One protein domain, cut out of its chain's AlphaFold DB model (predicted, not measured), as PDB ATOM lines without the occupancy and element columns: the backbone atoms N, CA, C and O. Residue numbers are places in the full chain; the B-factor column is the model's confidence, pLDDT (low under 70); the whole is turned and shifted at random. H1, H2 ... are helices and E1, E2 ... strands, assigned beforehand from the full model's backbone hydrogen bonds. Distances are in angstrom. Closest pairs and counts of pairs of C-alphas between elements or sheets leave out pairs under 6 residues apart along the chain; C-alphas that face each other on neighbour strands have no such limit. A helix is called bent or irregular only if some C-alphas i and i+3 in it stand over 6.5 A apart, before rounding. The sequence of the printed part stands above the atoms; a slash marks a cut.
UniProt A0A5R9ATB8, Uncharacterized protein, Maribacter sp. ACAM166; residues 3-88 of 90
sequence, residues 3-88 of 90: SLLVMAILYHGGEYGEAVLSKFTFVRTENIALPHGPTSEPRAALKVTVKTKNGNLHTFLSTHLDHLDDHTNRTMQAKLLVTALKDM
ATOM      1  N   SER A   3     -33.977   6.500  -4.779       95.44
ATOM      2  CA  SER A   3     -32.650   7.079  -4.992       95.44
ATOM      3  C   SER A   3     -32.699   8.010  -6.190       95.44
ATOM      4  O   SER A   3     -33.324   7.674  -7.195       95.44
ATOM      5  N   LEU A   4     -32.007   9.137  -6.101       97.00
ATOM      6  CA  LEU A   4     -31.791  10.020  -7.236       97.00
ATOM      7  C   LEU A   4     -30.333  10.462  -7.260       97.00
ATOM      8  O   LEU A   4     -29.826  10.903  -6.232       97.00
ATOM      9  N   LEU A   5     -29.705  10.341  -8.425       97.12
ATOM     10  CA  LEU A   5     -28.387  10.880  -8.742       97.12
ATOM     11  C   LEU A   5     -28.581  12.064  -9.690       97.12
ATOM     12  O   LEU A   5     -29.373  11.978 -10.629       97.12
ATOM     13  N   VAL A   6     -27.844  13.146  -9.467       96.88
ATOM     14  CA  VAL A   6     -27.609  14.163 -10.492       96.88
ATOM     15  C   VAL A   6     -26.145  14.160 -10.873       96.88
ATOM     16  O   VAL A   6     -25.262  14.123 -10.016       96.88
ATOM     17  N   MET A   7     -25.900  14.208 -12.173       96.31
ATOM     18  CA  MET A   7     -24.558  14.283 -12.718       96.31
ATOM     19  C   MET A   7     -24.012  15.709 -12.582       96.31
ATOM     20  O   MET A   7     -24.682  16.679 -12.946       96.31
ATOM     21  N   ALA A   8     -22.779  15.806 -12.095       97.12
ATOM     22  CA  ALA A   8     -21.935  16.993 -12.163       97.12
ATOM     23  C   ALA A   8     -20.990  16.929 -13.374       97.12
ATOM     24  O   ALA A   8     -20.824  17.924 -14.075       97.12
ATOM     25  N   ILE A   9     -20.398  15.758 -13.641       95.88
ATOM     26  CA  ILE A   9     -19.408  15.566 -14.707       95.88
ATOM     27  C   ILE A   9     -19.445  14.131 -15.262       95.88
ATOM     28  O   ILE A   9     -19.702  13.173 -14.529       95.88
ATOM     29  N   LEU A  10     -19.144  13.984 -16.556       95.38
ATOM     30  CA  LEU A  10     -18.734  12.711 -17.153       95.38
ATOM     31  C   LEU A  10     -17.223  12.541 -16.988       95.38
ATOM     32  O   LEU A  10     -16.445  13.325 -17.533       95.38
ATOM     33  N   TYR A  11     -16.798  11.508 -16.269       94.00
ATOM     34  CA  TYR A  11     -15.385  11.247 -16.014       94.00
ATOM     35  C   TYR A  11     -15.089   9.751 -16.099       94.00
ATOM     36  O   TYR A  11     -15.846   8.933 -15.591       94.00
ATOM     37  N   HIS A  12     -14.012   9.377 -16.799       94.25
ATOM     38  CA  HIS A  12     -13.572   7.981 -16.974       94.25
ATOM     39  C   HIS A  12     -14.689   6.980 -17.360       94.25
ATOM     40  O   HIS A  12     -14.692   5.834 -16.923       94.25
ATOM     41  N   GLY A  13     -15.636   7.409 -18.203       94.44
ATOM     42  CA  GLY A  13     -16.737   6.562 -18.680       94.44
ATOM     43  C   GLY A  13     -17.916   6.417 -17.711       94.44
ATOM     44  O   GLY A  13     -18.786   5.589 -17.963       94.44
ATOM     45  N   GLY A  14     -17.963   7.205 -16.631       94.38
ATOM     46  CA  GLY A  14     -19.059   7.216 -15.661       94.38
ATOM     47  C   GLY A  14     -19.606   8.614 -15.365       94.38
ATOM     48  O   GLY A  14     -18.957   9.630 -15.624       94.38
ATOM     49  N   GLU A  15     -20.811   8.646 -14.797       95.12
ATOM     50  CA  GLU A  15     -21.455   9.855 -14.279       95.12
ATOM     51  C   GLU A  15     -21.066  10.050 -12.810       95.12
ATOM     52  O   GLU A  15     -21.352   9.208 -11.959       95.12
ATOM     53  N   TYR A  16     -20.420  11.173 -12.511       95.38
ATOM     54  CA  TYR A  16     -20.029  11.556 -11.158       95.38
ATOM     55  C   TYR A  16     -20.875  12.743 -10.719       95.38
ATOM     56  O   TYR A  16     -21.131  13.655 -11.507       95.38
ATOM     57  N   GLY A  17     -21.313  12.751  -9.462       95.88
ATOM     58  CA  GLY A  17     -22.128  13.837  -8.930       95.88
ATOM     59  C   GLY A  17     -22.744  13.515  -7.576       95.88
ATOM     60  O   GLY A  17     -22.140  12.823  -6.760       95.88
ATOM     61  N   GLU A  18     -23.948  14.032  -7.347       97.44
ATOM     62  CA  GLU A  18     -24.595  14.057  -6.034       97.44
ATOM     63  C   GLU A  18     -25.801  13.133  -5.987       97.44
ATOM     64  O   GLU A  18     -26.646  13.160  -6.884       97.44
ATOM     65  N   ALA A  19     -25.930  12.364  -4.907       96.50
ATOM     66  CA  ALA A  19     -27.056  11.464  -4.722       96.50
ATOM     67  C   ALA A  19     -27.812  11.731  -3.420       96.50
ATOM     68  O   ALA A  19     -27.223  11.980  -2.372       96.50
ATOM     69  N   VAL A  20     -29.139  11.602  -3.479       97.44
ATOM     70  CA  VAL A  20     -30.009  11.596  -2.299       97.44
ATOM     71  C   VAL A  20     -30.809  10.300  -2.261       97.44
ATOM     72  O   VAL A  20     -31.426   9.892  -3.249       97.44
ATOM     73  N   LEU A  21     -30.832   9.672  -1.085       96.94
ATOM     74  CA  LEU A  21     -31.620   8.481  -0.798       96.94
ATOM     75  C   LEU A  21     -32.711   8.815   0.221       96.94
ATOM     76  O   LEU A  21     -32.436   9.390   1.272       96.94
ATOM     77  N   SER A  22     -33.957   8.447  -0.076       95.44
ATOM     78  CA  SER A  22     -35.095   8.767   0.786       95.44
ATOM     79  C   SER A  22     -36.089   7.616   0.905       95.44
ATOM     80  O   SER A  22     -36.423   6.917  -0.056       95.44
ATOM     81  N   LYS A  23     -36.637   7.445   2.112       95.56
ATOM     82  CA  LYS A  23     -37.816   6.594   2.349       95.56
ATOM     83  C   LYS A  23     -39.137   7.279   1.976       95.56
ATOM     84  O   LYS A  23     -40.167   6.614   1.953       95.56
ATOM     85  N   PHE A  24     -39.109   8.586   1.721       95.12
ATOM     86  CA  PHE A  24     -40.255   9.413   1.351       95.12
ATOM     87  C   PHE A  24     -40.227   9.751  -0.141       95.12
ATOM     88  O   PHE A  24     -39.152   9.877  -0.727       95.12
ATOM     89  N   THR A  25     -41.403   9.934  -0.742       92.25
ATOM     90  CA  THR A  25     -41.549  10.277  -2.162       92.25
ATOM     91  C   THR A  25     -40.960  11.655  -2.461       92.25
ATOM     92  O   THR A  25     -41.300  12.633  -1.787       92.25
ATOM     93  N   PHE A  26     -40.110  11.733  -3.488       96.00
ATOM     94  CA  PHE A  26     -39.683  12.998  -4.083       96.00
ATOM     95  C   PHE A  26     -40.850  13.608  -4.867       96.00
ATOM     96  O   PHE A  26     -41.445  12.937  -5.705       96.00
ATOM     97  N   VAL A  27     -41.185  14.865  -4.588       96.00
ATOM     98  CA  VAL A  27     -42.258  15.602  -5.284       96.00
ATOM     99  C   VAL A  27     -41.722  16.698  -6.204       96.00
ATOM    100  O   VAL A  27     -42.417  17.120  -7.120       96.00
ATOM    101  N   ARG A  28     -40.481  17.144  -5.979       95.81
ATOM    102  CA  ARG A  28     -39.734  18.038  -6.867       95.81
ATOM    103  C   ARG A  28     -38.250  17.722  -6.754       95.81
ATOM    104  O   ARG A  28     -37.768  17.424  -5.663       95.81
ATOM    105  N   THR A  29     -37.543  17.785  -7.872       96.56
ATOM    106  CA  THR A  29     -36.107  17.507  -7.963       96.56
ATOM    107  C   THR A  29     -35.479  18.484  -8.944       96.56
ATOM    108  O   THR A  29     -36.072  18.759  -9.985       96.56
ATOM    109  N   GLU A  30     -34.298  19.001  -8.635       96.44
ATOM    110  CA  GLU A  30     -33.603  19.978  -9.469       96.44
ATOM    111  C   GLU A  30     -32.093  19.732  -9.403       96.44
ATOM    112  O   GLU A  30     -31.535  19.579  -8.313       96.44
ATOM    113  N   ASN A  31     -31.455  19.675 -10.576       97.31
ATOM    114  CA  ASN A  31     -30.003  19.663 -10.711       97.31
ATOM    115  C   ASN A  31     -29.524  21.107 -10.888       97.31
ATOM    116  O   ASN A  31     -29.900  21.765 -11.858       97.31
ATOM    117  N   ILE A  32     -28.711  21.588  -9.955       97.25
ATOM    118  CA  ILE A  32     -28.158  22.938  -9.970       97.25
ATOM    119  C   ILE A  32     -26.667  22.825 -10.275       97.25
ATOM    120  O   ILE A  32     -25.888  22.416  -9.415       97.25
ATOM    121  N   ALA A  33     -26.261  23.203 -11.487       97.12
ATOM    122  CA  ALA A  33     -24.847  23.318 -11.826       97.12
ATOM    123  C   ALA A  33     -24.200  24.437 -10.996       97.12
ATOM    124  O   ALA A  33     -24.735  25.545 -10.901       97.12
ATOM    125  N   LEU A  34     -23.055  24.148 -10.382       97.94
ATOM    126  CA  LEU A  34     -22.350  25.090  -9.527       97.94
ATOM    127  C   LEU A  34     -21.273  25.859 -10.305       97.94
ATOM    128  O   LEU A  34     -20.612  25.278 -11.166       97.94
ATOM    129  N   PRO A  35     -21.053  27.151  -9.996       97.44
ATOM    130  CA  PRO A  35     -20.034  27.947 -10.660       97.44
ATOM    131  C   PRO A  35     -18.641  27.420 -10.315       97.44
ATOM    132  O   PRO A  35     -18.371  26.999  -9.185       97.44
ATOM    133  N   HIS A  36     -17.743  27.473 -11.290       96.25
ATOM    134  CA  HIS A  36     -16.362  27.042 -11.137       96.25
ATOM    135  C   HIS A  36     -15.449  27.825 -12.089       96.25
ATOM    136  O   HIS A  36     -15.901  28.371 -13.098       96.25
ATOM    137  N   GLY A  37     -14.162  27.896 -11.755       93.88
ATOM    138  CA  GLY A  37     -13.138  28.437 -12.645       93.88
ATOM    139  C   GLY A  37     -12.862  27.526 -13.856       93.88
ATOM    140  O   GLY A  37     -13.224  26.348 -13.833       93.88
ATOM    141  N   PRO A  38     -12.182  28.028 -14.905       90.19
ATOM    142  CA  PRO A  38     -11.987  27.299 -16.166       90.19
ATOM    143  C   PRO A  38     -11.262  25.952 -16.041       90.19
ATOM    144  O   PRO A  38     -11.482  25.060 -16.852       90.19
ATOM    145  N   THR A  39     -10.383  25.813 -15.049       88.50
ATOM    146  CA  THR A  39      -9.579  24.604 -14.808       88.50
ATOM    147  C   THR A  39     -10.117  23.741 -13.668       88.50
ATOM    148  O   THR A  39      -9.541  22.698 -13.366       88.50
ATOM    149  N   SER A  40     -11.191  24.176 -13.011       92.62
ATOM    150  CA  SER A  40     -11.776  23.493 -11.861       92.62
ATOM    151  C   SER A  40     -12.806  22.460 -12.303       92.62
ATOM    152  O   SER A  40     -13.501  22.646 -13.302       92.62
ATOM    153  N   GLU A  41     -12.916  21.373 -11.541       92.75
ATOM    154  CA  GLU A  41     -13.888  20.314 -11.805       92.75
ATOM    155  C   GLU A  41     -15.326  20.857 -11.668       92.75
ATOM    156  O   GLU A  41     -15.643  21.484 -10.649       92.75
ATOM    157  N   PRO A  42     -16.213  20.609 -12.648       96.31
ATOM    158  CA  PRO A  42     -17.633  20.896 -12.515       96.31
ATOM    159  C   PRO A  42     -18.238  20.240 -11.270       96.31
ATOM    160  O   PRO A  42     -18.016  19.062 -10.987       96.31
ATOM    161  N   ARG A  43     -19.044  21.005 -10.531       97.38
ATOM    162  CA  ARG A  43     -19.805  20.530  -9.369       97.38
ATOM    163  C   ARG A  43     -21.291  20.768  -9.590       97.38
ATOM    164  O   ARG A  43     -21.685  21.637 -10.367       97.38
ATOM    165  N   ALA A  44     -22.113  20.010  -8.878       97.81
ATOM    166  CA  ALA A  44     -23.557  20.160  -8.900       97.81
ATOM    167  C   ALA A  44     -24.126  20.133  -7.481       97.81
ATOM    168  O   ALA A  44     -23.476  19.710  -6.522       97.81
ATOM    169  N   ALA A  45     -25.365  20.583  -7.359       98.06
ATOM    170  CA  ALA A  45     -26.182  20.379  -6.185       98.06
ATOM    171  C   ALA A  45     -27.514  19.739  -6.569       98.06
ATOM    172  O   ALA A  45     -28.156  20.125  -7.546       98.06
ATOM    173  N   LEU A  46     -27.943  18.777  -5.758       97.81
ATOM    174  CA  LEU A  46     -29.237  18.127  -5.872       97.81
ATOM    175  C   LEU A  46     -30.205  18.744  -4.867       97.81
ATOM    176  O   LEU A  46     -30.110  18.471  -3.669       97.81
ATOM    177  N   LYS A  47     -31.157  19.541  -5.356       97.00
ATOM    178  CA  LYS A  47     -32.272  20.051  -4.551       97.00
ATOM    179  C   LYS A  47     -33.467  19.114  -4.696       97.00
ATOM    180  O   LYS A  47     -33.976  18.921  -5.799       97.00
ATOM    181  N   VAL A  48     -33.935  18.538  -3.593       96.62
ATOM    182  CA  VAL A  48     -35.108  17.654  -3.568       96.62
ATOM    183  C   VAL A  48     -36.131  18.142  -2.563       96.62
ATOM    184  O   VAL A  48     -35.786  18.489  -1.439       96.62
ATOM    185  N   THR A  49     -37.403  18.102  -2.937       96.50
ATOM    186  CA  THR A  49     -38.521  18.273  -2.011       96.50
ATOM    187  C   THR A  49     -39.177  16.919  -1.786       96.50
ATOM    188  O   THR A  49     -39.519  16.221  -2.742       96.50
ATOM    189  N   VAL A  50     -39.373  16.540  -0.525       96.25
ATOM    190  CA  VAL A  50     -40.055  15.304  -0.120       96.25
ATOM    191  C   VAL A  50     -41.336  15.612   0.637       96.25
ATOM    192  O   VAL A  50     -41.409  16.593   1.378       96.25
ATOM    193  N   LYS A  51     -42.329  14.731   0.504       95.00
ATOM    194  CA  LYS A  51     -43.545  14.755   1.325       95.00
ATOM    195  C   LYS A  51     -43.426  13.753   2.472       95.00
ATOM    196  O   LYS A  51     -43.292  12.551   2.244       95.00
ATOM    197  N   THR A  52     -43.471  14.236   3.711       91.44
ATOM    198  CA  THR A  52     -43.424  13.378   4.909       91.44
ATOM    199  C   THR A  52     -44.793  12.774   5.232       91.44
ATOM    200  O   THR A  52     -45.807  13.132   4.633       91.44
ATOM    201  N   LYS A  53     -44.843  11.853   6.209       87.44
ATOM    202  CA  LYS A  53     -46.075  11.148   6.618       87.44
ATOM    203  C   LYS A  53     -47.228  12.083   6.998       87.44
ATOM    204  O   LYS A  53     -48.370  11.753   6.712       87.44
ATOM    205  N   ASN A  54     -46.928  13.242   7.581       90.00
ATOM    206  CA  ASN A  54     -47.944  14.201   8.024       90.00
ATOM    207  C   ASN A  54     -48.358  15.181   6.913       90.00
ATOM    208  O   ASN A  54     -49.079  16.135   7.170       90.00
ATOM    209  N   GLY A  55     -47.879  14.980   5.682       88.69
ATOM    210  CA  GLY A  55     -48.168  15.851   4.545       88.69
ATOM    211  C   GLY A  55     -47.226  17.046   4.392       88.69
ATOM    212  O   GLY A  55     -47.273  17.684   3.343       88.69
ATOM    213  N   ASN A  56     -46.338  17.305   5.361       92.44
ATOM    214  CA  ASN A  56     -45.371  18.404   5.292       92.44
ATOM    215  C   ASN A  56     -44.387  18.206   4.137       92.44
ATOM    216  O   ASN A  56     -43.867  17.098   3.942       92.44
ATOM    217  N   LEU A  57     -44.098  19.299   3.433       94.06
ATOM    218  CA  LEU A  57     -43.048  19.367   2.427       94.06
ATOM    219  C   LEU A  57     -41.742  19.817   3.078       94.06
ATOM    220  O   LEU A  57     -41.713  20.812   3.795       94.06
ATOM    221  N   HIS A  58     -40.665  19.084   2.818       92.94
ATOM    222  CA  HIS A  58     -39.319  19.461   3.239       92.94
ATOM    223  C   HIS A  58     -38.402  19.476   2.035       92.94
ATOM    224  O   HIS A  58     -38.401  18.519   1.259       92.94
ATOM    225  N   THR A  59     -37.606  20.532   1.912       93.88
ATOM    226  CA  THR A  59     -36.596  20.638   0.865       93.88
ATOM    227  C   THR A  59     -35.210  20.432   1.444       93.88
ATOM    228  O   THR A  59     -34.862  21.009   2.470       93.88
ATOM    229  N   PHE A  60     -34.437  19.587   0.775       91.94
ATOM    230  CA  PHE A  60     -33.054  19.265   1.086       91.94
ATOM    231  C   PHE A  60     -32.182  19.614  -0.112       91.94
ATOM    232  O   PHE A  60     -32.610  19.458  -1.256       91.94
ATOM    233  N   LEU A  61     -30.953  20.041   0.157       95.19
ATOM    234  CA  LEU A  61     -29.940  20.279  -0.858       95.19
ATOM    235  C   LEU A  61     -28.693  19.459  -0.512       95.19
ATOM    236  O   LEU A  61     -28.158  19.596   0.585       95.19
ATOM    237  N   SER A  62     -28.271  18.590  -1.429       96.62
ATOM    238  CA  SER A  62     -27.025  17.814  -1.336       96.62
ATOM    239  C   SER A  62     -25.991  18.392  -2.290       96.62
ATOM    240  O   SER A  62     -26.338  18.712  -3.426       96.62
ATOM    241  N   THR A  63     -24.742  18.533  -1.850       97.44
ATOM    242  CA  THR A  63     -23.642  19.009  -2.697       97.44
ATOM    243  C   THR A  63     -22.277  18.685  -2.095       97.44
ATOM    244  O   THR A  63     -22.119  18.685  -0.872       97.44
ATOM    245  N   HIS A  64     -21.282  18.507  -2.959       96.94
ATOM    246  CA  HIS A  64     -19.864  18.532  -2.650       96.94
ATOM    247  C   HIS A  64     -19.238  19.799  -3.250       96.94
ATOM    248  O   HIS A  64     -19.145  19.961  -4.468       96.94
ATOM    249  N   LEU A  65     -18.823  20.724  -2.382       96.88
ATOM    250  CA  LEU A  65     -18.202  21.977  -2.810       96.88
ATOM    251  C   LEU A  65     -16.752  21.776  -3.268       96.88
ATOM    252  O   LEU A  65     -16.126  20.758  -2.985       96.88
ATOM    253  N   ASP A  66     -16.207  22.784  -3.948       96.44
ATOM    254  CA  ASP A  66     -14.829  22.758  -4.429       96.44
ATOM    255  C   ASP A  66     -13.805  22.577  -3.296       96.44
ATOM    256  O   ASP A  66     -13.864  23.242  -2.251       96.44
ATOM    257  N   HIS A  67     -12.861  21.668  -3.538       94.31
ATOM    258  CA  HIS A  67     -11.901  21.174  -2.549       94.31
ATOM    259  C   HIS A  67     -10.535  21.864  -2.634       94.31
ATOM    260  O   HIS A  67      -9.673  21.588  -1.804       94.31
ATOM    261  N   LEU A  68     -10.323  22.730  -3.630       94.31
ATOM    262  CA  LEU A  68      -9.055  23.425  -3.826       94.31
ATOM    263  C   LEU A  68      -8.756  24.402  -2.674       94.31
ATOM    264  O   LEU A  68      -9.659  24.968  -2.041       94.31
ATOM    265  N   ASP A  69      -7.460  24.627  -2.440       93.38
ATOM    266  CA  ASP A  69      -6.967  25.576  -1.435       93.38
ATOM    267  C   ASP A  69      -7.409  27.009  -1.743       93.38
ATOM    268  O   ASP A  69      -7.707  27.772  -0.827       93.38
ATOM    269  N   ASP A  70      -7.539  27.376  -3.021       93.94
ATOM    270  CA  ASP A  70      -8.191  28.627  -3.400       93.94
ATOM    271  C   ASP A  70      -9.702  28.535  -3.136       93.94
ATOM    272  O   ASP A  70     -10.459  27.816  -3.789       93.94
ATOM    273  N   HIS A  71     -10.162  29.305  -2.155       95.38
ATOM    274  CA  HIS A  71     -11.543  29.286  -1.685       95.38
ATOM    275  C   HIS A  71     -12.520  30.061  -2.579       95.38
ATOM    276  O   HIS A  71     -13.720  30.111  -2.273       95.38
ATOM    277  N   THR A  72     -12.039  30.674  -3.662       96.19
ATOM    278  CA  THR A  72     -12.840  31.497  -4.577       96.19
ATOM    279  C   THR A  72     -14.047  30.724  -5.107       96.19
ATOM    280  O   THR A  72     -15.186  31.171  -4.936       96.19
ATOM    281  N   ASN A  73     -13.831  29.521  -5.647       96.81
ATOM    282  CA  ASN A  73     -14.907  28.662  -6.151       96.81
ATOM    283  C   ASN A  73     -15.894  28.290  -5.051       96.81
ATOM    284  O   ASN A  73     -17.073  28.612  -5.157       96.81
ATOM    285  N   ARG A  74     -15.422  27.677  -3.959       97.31
ATOM    286  CA  ARG A  74     -16.289  27.233  -2.859       97.31
ATOM    287  C   ARG A  74     -17.161  28.365  -2.308       97.31
ATOM    288  O   ARG A  74     -18.330  28.151  -1.995       97.31
ATOM    289  N   THR A  75     -16.629  29.586  -2.251       98.00
ATOM    290  CA  THR A  75     -17.384  30.771  -1.826       98.00
ATOM    291  C   THR A  75     -18.460  31.167  -2.840       98.00
ATOM    292  O   THR A  75     -19.591  31.452  -2.444       98.00
ATOM    293  N   MET A  76     -18.151  31.185  -4.142       97.50
ATOM    294  CA  MET A  76     -19.143  31.452  -5.198       97.50
ATOM    295  C   MET A  76     -20.250  30.394  -5.217       97.50
ATOM    296  O   MET A  76     -21.427  30.732  -5.331       97.50
ATOM    297  N   GLN A  77     -19.879  29.127  -5.041       98.06
ATOM    298  CA  GLN A  77     -20.802  28.001  -4.979       98.06
ATOM    299  C   GLN A  77     -21.751  28.130  -3.786       98.06
ATOM    300  O   GLN A  77     -22.964  28.121  -3.969       98.06
ATOM    301  N   ALA A  78     -21.223  28.359  -2.579       97.44
ATOM    302  CA  ALA A  78     -22.046  28.573  -1.390       97.44
ATOM    303  C   ALA A  78     -23.008  29.767  -1.550       97.44
ATOM    304  O   ALA A  78     -24.172  29.677  -1.163       97.44
ATOM    305  N   LYS A  79     -22.560  30.866  -2.172       97.31
ATOM    306  CA  LYS A  79     -23.421  32.025  -2.466       97.31
ATOM    307  C   LYS A  79     -24.567  31.674  -3.417       97.31
ATOM    308  O   LYS A  79     -25.698  32.064  -3.138       97.31
ATOM    309  N   LEU A  80     -24.300  30.926  -4.492       96.44
ATOM    310  CA  LEU A  80     -25.351  30.458  -5.402       96.44
ATOM    311  C   LEU A  80     -26.396  29.623  -4.649       96.44
ATOM    312  O   LEU A  80     -27.590  29.834  -4.836       96.44
ATOM    313  N   LEU A  81     -25.956  28.719  -3.770       95.81
ATOM    314  CA  LEU A  81     -26.852  27.856  -2.995       95.81
ATOM    315  C   LEU A  81     -27.753  28.644  -2.043       95.81
ATOM    316  O   LEU A  81     -28.939  28.343  -1.935       95.81
ATOM    317  N   VAL A  82     -27.218  29.679  -1.390       94.69
ATOM    318  CA  VAL A  82     -28.024  30.584  -0.560       94.69
ATOM    319  C   VAL A  82     -29.096  31.277  -1.401       94.69
ATOM    320  O   VAL A  82     -30.245  31.346  -0.975       94.69
ATOM    321  N   THR A  83     -28.754  31.763  -2.596       92.69
ATOM    322  CA  THR A  83     -29.735  32.372  -3.507       92.69
ATOM    323  C   THR A  83     -30.795  31.360  -3.946       92.69
ATOM    324  O   THR A  83     -31.981  31.636  -3.814       92.69
ATOM    325  N   ALA A  84     -30.385  30.157  -4.358       88.69
ATOM    326  CA  ALA A  84     -31.288  29.102  -4.820       88.69
ATOM    327  C   ALA A  84     -32.284  28.611  -3.749       88.69
ATOM    328  O   ALA A  84     -33.303  28.004  -4.091       88.69
ATOM    329  N   LEU A  85     -31.978  28.836  -2.465       85.12
ATOM    330  CA  LEU A  85     -32.863  28.540  -1.337       85.12
ATOM    331  C   LEU A  85     -33.749  29.732  -0.946       85.12
ATOM    332  O   LEU A  85     -34.871  29.507  -0.513       85.12
ATOM    333  N   LYS A  86     -33.301  30.980  -1.127       82.50
ATOM    334  CA  LYS A  86     -34.112  32.180  -0.830       82.50
ATOM    335  C   LYS A  86     -35.346  32.311  -1.717       82.50
ATOM    336  O   LYS A  86     -36.364  32.815  -1.261       82.50
ATOM    337  N   ASP A  87     -35.287  31.799  -2.943       65.69
ATOM    338  CA  ASP A  87     -36.442  31.751  -3.851       65.69
ATOM    339  C   ASP A  87     -37.587  30.853  -3.333       65.69
ATOM    340  O   ASP A  87     -38.627  30.745  -3.976       65.69
ATOM    341  N   MET A  88     -37.406  30.181  -2.190       62.38
ATOM    342  CA  MET A  88     -38.420  29.352  -1.539       62.38
ATOM    343  C   MET A  88     -39.244  30.079  -0.470       62.38
ATOM    344  O   MET A  88     -40.274  29.543  -0.067       62.38
TER     345      MET A  88
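What this domain is: This is residues 3 to 88 of the 90 residues of an uncharacterized protein of Maribacter sp. ACAM166 (UniProt A0A5R9ATB8). A twisted sheet of three strands, E3, E4 and E5, makes the middle slab, with the single helix H1 over one face and the bent hairpin E1 and E2 over the other. The two sheets form a loose sandwich, their best planes 40 degrees apart, and the end of the hairpin with the link between E1 and E2 turns away from the larger sheet. The printed part has 86 residues with five named strands and one named helix, in the order E1 E2 E3 E4 E5 H1; the sheets are E3 - E4 - E5 and E1 - E2, both antiparallel, and the class is mixed, helices and strands. It is only just compact, close to loose, with a radius of gyration of the C-alphas of 14.1 A, and flat, spanning 45 by 33 by 17 A.

Where its parts are: E1, residues 3 to 11, begins at C-alpha 3 at (-32.650, 7.079, -4.992), is 20.9 A long and bends by 74 degrees at residue 8. E2, residues 14 to 22, is 23.0 A long and bends by 70 degrees at residue 17. E3, residues 26 to 34, measures 21.8 A. E4, residues 43 to 51, measures 26.7 A and begins at C-alpha 43 at (-19.805, 20.530, -9.369). E5, residues 57 to 63, measures 20.1 A. H1, residues 72 to 86, measures 21.6 A and ends at C-alpha 86 at (-34.112, 32.180, -0.830).

How they stand to each other: E3, E4 and E5 form a meander, each strand the antiparallel neighbour of the one before; E3 and E5 are edge strands, and the sheet is twisted, its C-alphas up to 4.1 A off the best plane. In the hairpin E3 and E4, N 30 and O 47 are within hydrogen-bond range at 2.9 A. In the hairpin E4 and E5, N 48 and O 60 are at 2.8 A. H1 is on this sheet, making two layers, a helix on one face of a sheet. Its height over the sheet is 9.6 A, and it lies over E4 and runs along the strands, at 22 degrees to E4 on the local plane. The closest C-alphas of E3 and H1 are those of Leu 34 and Gln 77, 5.6 A apart. In H1 every O i to N i+4 pair is within hydrogen-bond range. The hairpin E1 and E2 is antiparallel, with N 6 and O 18 at 2.8 A. It makes a sandwich, two sheets face to face, with E3 E4 E5, their strands at 21 degrees to each other. The closest C-alphas of E1 and E4 are those of Ala 8 and Ala 44, 4.8 A apart. Those of E2 and E5 are Glu 18 and Thr 63, 6.0 A apart. H1 is apart from E1 and from E2.

The domain as a whole: The two C-alphas farthest apart are those of Thr 39 and Asn 54, at 45.8 A. The printed part has no cut and no long link; the links E3 to E4 and E5 to H1, of 8 residues each, are short, the others tight. The mean pLDDT of the printed part is 94.3, and residues 87 to 88 are under 70.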